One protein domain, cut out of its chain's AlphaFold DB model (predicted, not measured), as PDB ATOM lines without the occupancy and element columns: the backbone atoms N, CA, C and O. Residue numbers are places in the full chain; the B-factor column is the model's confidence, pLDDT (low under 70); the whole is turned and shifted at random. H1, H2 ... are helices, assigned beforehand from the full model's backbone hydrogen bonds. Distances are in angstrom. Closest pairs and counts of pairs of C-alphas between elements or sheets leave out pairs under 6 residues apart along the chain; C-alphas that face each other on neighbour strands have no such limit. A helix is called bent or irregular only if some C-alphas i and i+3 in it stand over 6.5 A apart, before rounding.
ATOM      1  N   ALA A   2     -54.710 109.758  -7.370       80.44
ATOM      2  CA  ALA A   2     -55.962 110.203  -6.728       80.44
ATOM      3  C   ALA A   2     -55.759 110.935  -5.382       80.44
ATOM      4  O   ALA A   2     -56.320 112.007  -5.181       80.44
ATOM      5  N   VAL A   3     -54.903 110.405  -4.497       82.25
ATOM      6  CA  VAL A   3     -54.604 111.036  -3.194       82.25
ATOM      7  C   VAL A   3     -53.944 112.398  -3.382       82.25
ATOM      8  O   VAL A   3     -54.354 113.367  -2.762       82.25
ATOM      9  N   ARG A   4     -52.988 112.506  -4.309       82.44
ATOM     10  CA  ARG A   4     -52.340 113.777  -4.636       82.44
ATOM     11  C   ARG A   4     -53.317 114.823  -5.161       82.44
ATOM     12  O   ARG A   4     -53.235 115.961  -4.722       82.44
ATOM     13  N   PHE A   5     -54.218 114.463  -6.076       86.19
ATOM     14  CA  PHE A   5     -55.218 115.406  -6.591       86.19
ATOM     15  C   PHE A   5     -56.181 115.861  -5.489       86.19
ATOM     16  O   PHE A   5     -56.356 117.061  -5.304       86.19
ATOM     17  N   ALA A   6     -56.707 114.927  -4.694       87.19
ATOM     18  CA  ALA A   6     -57.609 115.245  -3.588       87.19
ATOM     19  C   ALA A   6     -56.935 116.126  -2.518       87.19
ATOM     20  O   ALA A   6     -57.489 117.141  -2.097       87.19
ATOM     21  N   SER A   7     -55.710 115.784  -2.109       86.19
ATOM     22  CA  SER A   7     -54.938 116.585  -1.156       86.19
ATOM     23  C   SER A   7     -54.562 117.951  -1.731       86.19
ATOM     24  O   SER A   7     -54.598 118.942  -1.011       86.19
ATOM     25  N   PHE A   8     -54.235 118.037  -3.022       87.12
ATOM     26  CA  PHE A   8     -53.912 119.304  -3.678       87.12
ATOM     27  C   PHE A   8     -55.105 120.256  -3.704       87.12
ATOM     28  O   PHE A   8     -54.943 121.425  -3.365       87.12
ATOM     29  N   GLU A   9     -56.296 119.771  -4.055       86.25
ATOM     30  CA  GLU A   9     -57.519 120.578  -4.024       86.25
ATOM     31  C   GLU A   9     -57.857 121.030  -2.601       86.25
ATOM     32  O   GLU A   9     -58.139 122.210  -2.387       86.25
ATOM     33  N   ALA A  10     -57.732 120.137  -1.615       86.12
ATOM     34  CA  ALA A  10     -57.952 120.467  -0.210       86.12
ATOM     35  C   ALA A  10     -56.967 121.533   0.302       86.12
ATOM     36  O   ALA A  10     -57.379 122.515   0.928       86.12
ATOM     37  N   TYR A  11     -55.670 121.395   0.007       85.62
ATOM     38  CA  TYR A  11     -54.659 122.370   0.418       85.62
ATOM     39  C   TYR A  11     -54.801 123.690  -0.328       85.62
ATOM     40  O   TYR A  11     -54.744 124.744   0.297       85.62
ATOM     41  N   LYS A  12     -55.046 123.660  -1.640       82.31
ATOM     42  CA  LYS A  12     -55.264 124.870  -2.435       82.31
ATOM     43  C   LYS A  12     -56.483 125.647  -1.932       82.31
ATOM     44  O   LYS A  12     -56.367 126.849  -1.721       82.31
ATOM     45  N   SER A  13     -57.595 124.964  -1.659       81.00
ATOM     46  CA  SER A  13     -58.805 125.562  -1.075       81.00
ATOM     47  C   SER A  13     -58.547 126.148   0.322       81.00
ATOM     48  O   SER A  13     -58.968 127.265   0.636       81.00
ATOM     49  N   SER A  14     -57.749 125.453   1.139       79.94
ATOM     50  CA  SER A  14     -57.334 125.948   2.458       79.94
ATOM     51  C   SER A  14     -56.484 127.222   2.352       79.94
ATOM     52  O   SER A  14     -56.737 128.191   3.062       79.94
ATOM     53  N   PHE A  15     -55.516 127.275   1.432       76.56
ATOM     54  CA  PHE A  15     -54.688 128.468   1.219       76.56
ATOM     55  C   PHE A  15     -55.475 129.643   0.625       76.56
ATOM     56  O   PHE A  15     -55.235 130.780   1.027       76.56
ATOM     57  N   GLN A  16     -56.444 129.384  -0.260       76.31
ATOM     58  CA  GLN A  16     -57.369 130.409  -0.768       76.31
ATOM     59  C   GLN A  16     -58.198 131.027   0.358       76.31
ATOM     60  O   GLN A  16     -58.389 132.239   0.389       76.31
ATOM     61  N   THR A  17     -58.638 130.205   1.312       74.31
ATOM     62  CA  THR A  17     -59.431 130.663   2.459       74.31
ATOM     63  C   THR A  17     -58.606 131.512   3.435       74.31
ATOM     64  O   THR A  17     -59.133 132.464   4.003       74.31
ATOM     65  N   VAL A  18     -57.317 131.201   3.629       72.88
ATOM     66  CA  VAL A  18     -56.446 131.921   4.582       72.88
ATOM     67  C   VAL A  18     -55.843 133.203   3.998       72.88
ATOM     68  O   VAL A  18     -55.756 134.202   4.707       72.88
ATOM     69  N   TYR A  19     -55.417 133.197   2.731       66.69
ATOM     70  CA  TYR A  19     -54.721 134.335   2.112       66.69
ATOM     71  C   TYR A  19     -55.601 135.188   1.189       66.69
ATOM     72  O   TYR A  19     -55.152 136.237   0.733       66.69
ATOM     73  N   GLY A  20     -56.835 134.764   0.893       64.56
ATOM     74  CA  GLY A  20     -57.772 135.477   0.014       64.56
ATOM     75  C   GLY A  20     -57.399 135.463  -1.475       64.56
ATOM     76  O   GLY A  20     -58.264 135.692  -2.316       64.56
ATOM     77  N   ASP A  21     -56.144 135.146  -1.809       63.94
ATOM     78  CA  ASP A  21     -55.638 135.012  -3.173       63.94
ATOM     79  C   ASP A  21     -54.685 133.809  -3.305       63.94
ATOM     80  O   ASP A  21     -53.930 133.461  -2.392       63.94
ATOM     81  N   THR A  22     -54.703 133.167  -4.472       67.75
ATOM     82  CA  THR A  22     -53.793 132.071  -4.824       67.75
ATOM     83  C   THR A  22     -52.643 132.581  -5.668       67.75
ATOM     84  O   THR A  22     -52.666 132.501  -6.894       67.75
ATOM     85  N   ASN A  23     -51.586 133.042  -5.004       74.81
ATOM     86  CA  ASN A  23     -50.332 133.348  -5.684       74.81
ATOM     87  C   ASN A  23     -49.623 132.052  -6.147       74.81
ATOM     88  O   ASN A  23     -49.836 130.972  -5.586       74.81
ATOM     89  N   GLY A  24     -48.726 132.144  -7.135       74.69
ATOM     90  CA  GLY A  24     -47.976 130.999  -7.670       74.69
ATOM     91  C   GLY A  24     -47.193 130.228  -6.599       74.69
ATOM     92  O   GLY A  24     -47.114 129.002  -6.652       74.69
ATOM     93  N   ALA A  25     -46.704 130.924  -5.566       75.75
ATOM     94  CA  ALA A  25     -46.043 130.308  -4.415       75.75
ATOM     95  C   ALA A  25     -46.987 129.429  -3.572       75.75
ATOM     96  O   ALA A  25     -46.580 128.357  -3.137       75.75
ATOM     97  N   ALA A  26     -48.249 129.838  -3.391       76.56
ATOM     98  CA  ALA A  26     -49.246 129.077  -2.634       76.56
ATOM     99  C   ALA A  26     -49.679 127.806  -3.381       76.56
ATOM    100  O   ALA A  26     -49.855 126.741  -2.790       76.56
ATOM    101  N   VAL A  27     -49.804 127.899  -4.709       82.88
ATOM    102  CA  VAL A  27     -50.081 126.738  -5.567       82.88
ATOM    103  C   VAL A  27     -48.901 125.764  -5.548       82.88
ATOM    104  O   VAL A  27     -49.098 124.553  -5.442       82.88
ATOM    105  N   PHE A  28     -47.673 126.283  -5.590       83.62
ATOM    106  CA  PHE A  28     -46.463 125.476  -5.482       83.62
ATOM    107  C   PHE A  28     -46.367 124.757  -4.128       83.62
ATOM    108  O   PHE A  28     -46.165 123.542  -4.099       83.62
ATOM    109  N   SER A  29     -46.583 125.458  -3.009       82.38
ATOM    110  CA  SER A  29     -46.550 124.857  -1.670       82.38
ATOM    111  C   SER A  29     -47.670 123.837  -1.457       82.38
ATOM    112  O   SER A  29     -47.424 122.789  -0.864       82.38
ATOM    113  N   ALA A  30     -48.874 124.085  -1.985       84.94
ATOM    114  CA  ALA A  30     -49.974 123.118  -1.964       84.94
ATOM    115  C   ALA A  30     -49.628 121.843  -2.751       84.94
ATOM    116  O   ALA A  30     -49.904 120.737  -2.289       84.94
ATOM    117  N   GLY A  31     -48.979 121.983  -3.912       85.50
ATOM    118  CA  GLY A  31     -48.481 120.856  -4.704       85.50
ATOM    119  C   GLY A  31     -47.419 120.040  -3.967       85.50
ATOM    120  O   GLY A  31     -47.470 118.809  -3.973       85.50
ATOM    121  N   LEU A  32     -46.496 120.719  -3.283       84.81
ATOM    122  CA  LEU A  32     -45.463 120.098  -2.453       84.81
ATOM    123  C   LEU A  32     -46.072 119.331  -1.271       84.81
ATOM    124  O   LEU A  32     -45.764 118.157  -1.076       84.81
ATOM    125  N   ALA A  33     -46.985 119.960  -0.529       84.88
ATOM    126  CA  ALA A  33     -47.680 119.343   0.599       84.88
ATOM    127  C   ALA A  33     -48.523 118.131   0.166       84.88
ATOM    128  O   ALA A  33     -48.496 117.086   0.821       84.88
ATOM    129  N   ALA A  34     -49.215 118.225  -0.972       86.75
ATOM    130  CA  ALA A  34     -49.954 117.107  -1.552       86.75
ATOM    131  C   ALA A  34     -49.031 115.947  -1.958       86.75
ATOM    132  O   ALA A  34     -49.355 114.788  -1.703       86.75
ATOM    133  N   GLY A  35     -47.865 116.250  -2.538       84.31
ATOM    134  CA  GLY A  35     -46.854 115.251  -2.891       84.31
ATOM    135  C   GLY A  35     -46.269 114.537  -1.671       84.31
ATOM    136  O   GLY A  35     -46.158 113.314  -1.675       84.31
ATOM    137  N   ILE A  36     -45.961 115.273  -0.599       84.44
ATOM    138  CA  ILE A  36     -45.492 114.692   0.669       84.44
ATOM    139  C   ILE A  36     -46.573 113.793   1.282       84.44
ATOM    140  O   ILE A  36     -46.281 112.694   1.745       84.44
ATOM    141  N   THR A  37     -47.830 114.227   1.238       83.56
ATOM    142  CA  THR A  37     -48.963 113.453   1.760       83.56
ATOM    143  C   THR A  37     -49.138 112.144   0.987       83.56
ATOM    144  O   THR A  37     -49.231 111.075   1.587       83.56
ATOM    145  N   GLU A  38     -49.088 112.179  -0.345       83.12
ATOM    146  CA  GLU A  38     -49.091 110.958  -1.160       83.12
ATOM    147  C   GLU A  38     -47.890 110.051  -0.836       83.12
ATOM    148  O   GLU A  38     -48.054 108.833  -0.704       83.12
ATOM    149  N   ALA A  39     -46.700 110.631  -0.656       80.00
ATOM    150  CA  ALA A  39     -45.491 109.882  -0.341       80.00
ATOM    151  C   ALA A  39     -45.601 109.134   0.997       80.00
ATOM    152  O   ALA A  39     -45.262 107.955   1.072       80.00
ATOM    153  N   VAL A  40     -46.127 109.790   2.032       77.69
ATOM    154  CA  VAL A  40     -46.257 109.219   3.380       77.69
ATOM    155  C   VAL A  40     -47.350 108.158   3.446       77.69
ATOM    156  O   VAL A  40     -47.131 107.088   4.007       77.69
ATOM    157  N   PHE A  41     -48.526 108.441   2.885       77.44
ATOM    158  CA  PHE A  41     -49.690 107.575   3.073       77.44
ATOM    159  C   PHE A  41     -49.777 106.432   2.062       77.44
ATOM    160  O   PHE A  41     -50.409 105.418   2.354       77.44
ATOM    161  N   VAL A  42     -49.171 106.576   0.882       80.31
ATOM    162  CA  VAL A  42     -49.333 105.605  -0.210       80.31
ATOM    163  C   VAL A  42     -47.998 105.053  -0.683       80.31
ATOM    164  O   VAL A  42     -47.838 103.835  -0.743       80.31
ATOM    165  N   VAL A  43     -47.047 105.920  -1.036       80.25
ATOM    166  CA  VAL A  43     -45.821 105.481  -1.725       80.25
ATOM    167  C   VAL A  43     -44.901 104.717  -0.781       80.25
ATOM    168  O   VAL A  43     -44.565 103.575  -1.081       80.25
ATOM    169  N   ASN A  44     -44.556 105.295   0.372       79.12
ATOM    170  CA  ASN A  44     -43.603 104.697   1.303       79.12
ATOM    171  C   ASN A  44     -44.081 103.327   1.831       79.12
ATOM    172  O   ASN A  44     -43.350 102.346   1.686       79.12
ATOM    173  N   PRO A  45     -45.338 103.168   2.301       75.31
ATOM    174  CA  PRO A  45     -45.807 101.859   2.745       75.31
ATOM    175  C   PRO A  45     -45.791 100.808   1.630       75.31
ATOM    176  O   PRO A  45     -45.478  99.641   1.864       75.31
ATOM    177  N   MET A  46     -46.112 101.213   0.402       79.44
ATOM    178  CA  MET A  46     -46.146 100.318  -0.750       79.44
ATOM    179  C   MET A  46     -44.743  99.903  -1.204       79.44
ATOM    180  O   MET A  46     -44.530  98.734  -1.534       79.44
ATOM    181  N   GLU A  47     -43.782 100.823  -1.197       77.56
ATOM    182  CA  GLU A  47     -42.387 100.544  -1.520       77.56
ATOM    183  C   GLU A  47     -41.771  99.596  -0.491       77.56
ATOM    184  O   GLU A  47     -41.192  98.580  -0.871       77.56
ATOM    185  N   VAL A  48     -42.020  99.825   0.803       75.00
ATOM    186  CA  VAL A  48     -41.543  98.935   1.866       75.00
ATOM    187  C   VAL A  48     -42.152  97.534   1.766       75.00
ATOM    188  O   VAL A  48     -41.457  96.530   1.937       75.00
ATOM    189  N   VAL A  49     -43.440  97.421   1.438       78.25
ATOM    190  CA  VAL A  49     -44.063  96.112   1.185       78.25
ATOM    191  C   VAL A  49     -43.401  95.418  -0.004       78.25
ATOM    192  O   VAL A  49     -43.089  94.231   0.084       78.25
ATOM    193  N   LYS A  50     -43.128  96.141  -1.095       80.12
ATOM    194  CA  LYS A  50     -42.461  95.583  -2.278       80.12
ATOM    195  C   LYS A  50     -41.040  95.122  -1.976       80.12
ATOM    196  O   LYS A  50     -40.731  93.979  -2.294       80.12
ATOM    197  N   ILE A  51     -40.207  95.939  -1.328       77.62
ATOM    198  CA  ILE A  51     -38.826  95.548  -0.996       77.62
ATOM    199  C   ILE A  51     -38.798  94.383  -0.004       77.62
ATOM    200  O   ILE A  51     -37.955  93.505  -0.135       77.62
ATOM    201  N   ARG A  52     -39.733  94.319   0.955       74.75
ATOM    202  CA  ARG A  52     -39.797  93.214   1.922       74.75
ATOM    203  C   ARG A  52     -40.277  91.922   1.282       74.75
ATOM    204  O   ARG A  52     -39.802  90.869   1.673       74.75
ATOM    205  N   LEU A  53     -41.183  91.987   0.304       74.12
ATOM    206  CA  LEU A  53     -41.623  90.816  -0.461       74.12
ATOM    207  C   LEU A  53     -40.554  90.348  -1.457       74.12
ATOM    208  O   LEU A  53     -40.264  89.159  -1.515       74.12
ATOM    209  N   GLN A  54     -39.940  91.267  -2.206       73.31
ATOM    210  CA  GLN A  54     -38.874  90.955  -3.167       73.31
ATOM    211  C   GLN A  54     -37.556  90.569  -2.479       73.31
ATOM    212  O   GLN A  54     -36.752  89.837  -3.049       73.31
ATOM    213  N   GLY A  55     -37.335  91.042  -1.252       69.81
ATOM    214  CA  GLY A  55     -36.164  90.744  -0.432       69.81
ATOM    215  C   GLY A  55     -36.262  89.446   0.369       69.81
ATOM    216  O   GLY A  55     -35.275  89.075   1.007       69.81
ATOM    217  N   GLN A  56     -37.403  88.739   0.346       64.38
ATOM    218  CA  GLN A  56     -37.504  87.437   1.001       64.38
ATOM    219  C   GLN A  56     -36.603  86.432   0.293       64.38
ATOM    220  O   GLN A  56     -36.917  85.912  -0.778       64.38
ATOM    221  N   LYS A  57     -35.484  86.108   0.931       61.44
ATOM    222  CA  LYS A  57     -34.738  84.901   0.604       61.44
ATOM    223  C   LYS A  57     -35.452  83.755   1.305       61.44
ATOM    224  O   LYS A  57     -35.347  83.622   2.520       61.44
ATOM    225  N   VAL A  58     -36.210  82.955   0.558       62.78
ATOM    226  CA  VAL A  58     -36.740  81.690   1.081       62.78
ATOM    227  C   VAL A  58     -35.531  80.866   1.516       62.78
ATOM    228  O   VAL A  58     -34.669  80.562   0.689       62.78
ATOM    229  N   ALA A  59     -35.412  80.585   2.815       58.88
ATOM    230  CA  ALA A  59     -34.301  79.790   3.321       58.88
ATOM    231  C   ALA A  59     -34.277  78.445   2.568       58.88
ATOM    232  O   ALA A  59     -35.335  77.816   2.440       58.88
ATOM    233  N   PRO A  60     -33.121  78.008   2.033       55.38
ATOM    234  CA  PRO A  60     -33.034  76.713   1.373       55.38
ATOM    235  C   PRO A  60     -33.481  75.638   2.363       55.38
ATOM    236  O   PRO A  60     -33.091  75.672   3.529       55.38
ATOM    237  N   ALA A  61     -34.337  74.720   1.917       58.59
ATOM    238  CA  ALA A  61     -34.841  73.646   2.760       58.59
ATOM    239  C   ALA A  61     -33.661  72.803   3.270       58.59
ATOM    240  O   ALA A  61     -33.013  72.102   2.493       58.59
ATOM    241  N   ILE A  62     -33.365  72.878   4.567       58.72
ATOM    242  CA  ILE A  62     -32.346  72.040   5.203       58.72
ATOM    243  C   ILE A  62     -33.076  70.840   5.811       58.72
ATOM    244  O   ILE A  62     -33.914  70.999   6.693       58.72
ATOM    245  N   GLY A  63     -32.789  69.635   5.312       61.53
ATOM    246  CA  GLY A  63     -33.302  68.389   5.900       61.53
ATOM    247  C   GLY A  63     -34.786  68.088   5.648       61.53
ATOM    248  O   GLY A  63     -35.423  67.464   6.488       61.53
ATOM    249  N   GLY A  64     -35.357  68.526   4.519       57.53
ATOM    250  CA  GLY A  64     -36.752  68.219   4.153       57.53
ATOM    251  C   GLY A  64     -37.807  69.107   4.824       57.53
ATOM    252  O   GLY A  64     -38.996  68.960   4.548       57.53
ATOM    253  N   VAL A  65     -37.387  70.066   5.650       59.78
ATOM    254  CA  VAL A  65     -38.258  71.100   6.213       59.78
ATOM    255  C   VAL A  65     -38.194  72.327   5.307       59.78
ATOM    256  O   VAL A  65     -37.136  72.937   5.143       59.78
ATOM    257  N   ALA A  66     -39.315  72.673   4.670       60.88
ATOM    258  CA  ALA A  66     -39.412  73.867   3.836       60.88
ATOM    259  C   ALA A  66     -39.124  75.122   4.681       60.88
ATOM    260  O   ALA A  66     -39.748  75.324   5.724       60.88
ATOM    261  N   GLY A  67     -38.190  75.967   4.233       60.88
ATOM    262  CA  GLY A  67     -37.925  77.258   4.867       60.88
ATOM    263  C   GLY A  67     -39.193  78.112   4.872       60.88
ATOM    264  O   GLY A  67     -39.766  78.385   3.818       60.88
ATOM    265  N   MET A  68     -39.669  78.497   6.057       59.00
ATOM    266  CA  MET A  68     -40.918  79.247   6.194       59.00
ATOM    267  C   MET A  68     -40.712  80.696   5.710       59.00
ATOM    268  O   MET A  68     -39.756  81.341   6.141       59.00
ATOM    269  N   PRO A  69     -41.580  81.232   4.831       63.69
ATOM    270  CA  PRO A  69     -41.491  82.623   4.388       63.69
ATOM    271  C   PRO A  69     -41.771  83.597   5.546       63.69
ATOM    272  O   PRO A  69     -42.734  83.420   6.292       63.69
ATOM    273  N   GLU A  70     -40.945  84.642   5.678       65.19
ATOM    274  CA  GLU A  70     -41.001  85.612   6.787       65.19
ATOM    275  C   GLU A  70     -42.274  86.480   6.760       65.19
ATOM    276  O   GLU A  70     -42.818  86.822   7.811       65.19
ATOM    277  N   TYR A  71     -42.822  86.776   5.573       61.25
ATOM    278  CA  TYR A  71     -44.145  87.398   5.451       61.25
ATOM    279  C   TYR A  71     -45.095  86.498   4.675       61.25
ATOM    280  O   TYR A  71     -44.868  86.203   3.505       61.25
ATOM    281  N   ARG A  72     -46.206  86.136   5.328       63.56
ATOM    282  CA  ARG A  72     -47.263  85.292   4.755       63.56
ATOM    283  C   ARG A  72     -47.971  85.934   3.564       63.56
ATOM    284  O   ARG A  72     -48.335  85.206   2.660       63.56
ATOM    285  N   ASN A  73     -48.197  87.256   3.591       66.62
ATOM    286  CA  ASN A  73     -48.946  88.009   2.575       66.62
ATOM    287  C   ASN A  73     -48.584  89.508   2.593       66.62
ATOM    288  O   ASN A  73     -48.204  90.048   3.635       66.62
ATOM    289  N   ALA A  74     -48.818  90.205   1.472       67.06
ATOM    290  CA  ALA A  74     -48.612  91.654   1.325       67.06
ATOM    291  C   ALA A  74     -49.401  92.498   2.346       67.06
ATOM    292  O   ALA A  74     -48.907  93.515   2.825       67.06
ATOM    293  N   LEU A  75     -50.598  92.043   2.731       66.94
ATOM    294  CA  LEU A  75     -51.460  92.728   3.702       66.94
ATOM    295  C   LEU A  75     -50.868  92.741   5.122       66.94
ATOM    296  O   LEU A  75     -50.988  93.737   5.831       66.94
ATOM    297  N   HIS A  76     -50.179  91.669   5.527       68.88
ATOM    298  CA  HIS A  76     -49.524  91.594   6.837       68.88
ATOM    299  C   HIS A  76     -48.301  92.521   6.902       68.88
ATOM    300  O   HIS A  76     -48.091  93.220   7.895       68.88
ATOM    301  N   ALA A  77     -47.535  92.589   5.809       65.94
ATOM    302  CA  ALA A  77     -46.432  93.535   5.677       65.94
ATOM    303  C   ALA A  77     -46.944  94.987   5.710       65.94
ATOM    304  O   ALA A  77     -46.429  95.785   6.492       65.94
ATOM    305  N   ALA A  78     -48.008  95.300   4.962       65.50
ATOM    306  CA  ALA A  78     -48.593  96.641   4.900       65.50
ATOM    307  C   ALA A  78     -49.067  97.140   6.274       65.50
ATOM    308  O   ALA A  78     -48.753  98.265   6.659       65.50
ATOM    309  N   GLY A  79     -49.747  96.287   7.051       65.94
ATOM    310  CA  GLY A  79     -50.174  96.626   8.411       65.94
ATOM    311  C   GLY A  79     -48.997  96.907   9.351       65.94
ATOM    312  O   GLY A  79     -49.007  97.900  10.074       65.94
ATOM    313  N   SER A  80     -47.942  96.087   9.304       66.31
ATOM    314  CA  SER A  80     -46.754  96.279  10.155       66.31
ATOM    315  C   SER A  80     -45.974  97.564   9.845       66.31
ATOM    316  O   SER A  80     -45.318  98.119  10.724       66.31
ATOM    317  N   VAL A  81     -46.053  98.029   8.598       68.56
ATOM    318  CA  VAL A  81     -45.368  99.218   8.085       68.56
ATOM    319  C   VAL A  81     -46.152 100.484   8.424       68.56
ATOM    320  O   VAL A  81     -45.584 101.416   8.993       68.56
ATOM    321  N   ALA A  82     -47.468 100.477   8.182       67.12
ATOM    322  CA  ALA A  82     -48.354 101.600   8.488       67.12
ATOM    323  C   ALA A  82     -48.279 102.022   9.967       67.12
ATOM    324  O   ALA A  82     -48.303 103.209  10.277       67.12
ATOM    325  N   TRP A  83     -48.124 101.053  10.876       63.81
ATOM    326  CA  TRP A  83     -48.017 101.302  12.316       63.81
ATOM    327  C   TRP A  83     -46.625 101.726  12.800       63.81
ATOM    328  O   TRP A  83     -46.514 102.262  13.900       63.81
ATOM    329  N   ARG A  84     -45.557 101.476  12.029       65.62
ATOM    330  CA  ARG A  84     -44.171 101.686  12.488       65.62
ATOM    331  C   ARG A  84     -43.468 102.879  11.852       65.62
ATOM    332  O   ARG A  84     -42.579 103.435  12.486       65.62
ATOM    333  N   GLU A  85     -43.821 103.267  10.629       66.81
ATOM    334  CA  GLU A  85     -42.985 104.203   9.860       66.81
ATOM    335  C   GLU A  85     -43.413 105.674   9.954       66.81
ATOM    336  O   GLU A  85     -42.544 106.544   9.896       66.81
ATOM    337  N   GLY A  86     -44.698 105.956  10.205       67.94
ATOM    338  CA  GLY A  86     -45.247 107.257  10.632       67.94
ATOM    339  C   GLY A  86     -44.422 108.519  10.308       67.94
ATOM    340  O   GLY A  86     -44.103 108.800   9.158       67.94
TER     341      GLY A  86
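What this domain is: This is residues 2 to 86 of the 163 residues of the protein "Putative succinate fumarate mitochondrial transporter protein" of Botryosphaeria parva (strain UCR-NP2) (UniProt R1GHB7). A long bent helix, H2, is the spine of a thin rod; H1 folds back on its first arm, H3 on its second, and the loop of residues 55 to 73 makes one end. The printed part has 85 residues, with three named helices in the order H1, H2, H3 and no named strand. It is all helix and extended, radius of gyration of the C-alphas 20.3 A, spanning 72 by 19 by 18 A.

How they stand to each other: Start at H1, residues 2 to 19. H2, residues 24 to 54, is one helix by its hydrogen bonds but bent: C-alphas 41 and 44 are 7.0 A apart, and its arms H2a, residues 24 to 41, and H2b, residues 44 to 54, stand at 38 degrees, only just steep. H1 and H2a touch as a hairpin, closest at the C-alphas of Phe 8 and Ala 34, 5.0 A. H2b and H3, residues 74 to 86, touch as a hairpin, closest at the C-alphas of Val 49 and Ala 77, 5.7 A. H3 is only just irregular, C-alphas 83 and 86 being 6.8 A apart. H1 is apart from H2b and H3. Every O i to N i+4 pair is within hydrogen-bond range in H1, H2a and H2b; in H3, 7 of 9.

Where its parts are: Find C-alpha 2 at (-55.962, 110.203, -6.728); H1 runs 25.7 A from there. H2a spans 25.8 A, H2b 15.2 A, and H3 18.5 A to C-alpha 86 at (-45.247, 107.257, 10.632).

The domain as a whole: The C-alphas of Gly 20 and Gly 63 are farthest apart, 71.7 A. The printed part has no cut; the link H2 to H3 is long, H1 to H2 tight. pLDDT is under 70 at residues 19 to 22 and 55 to 86.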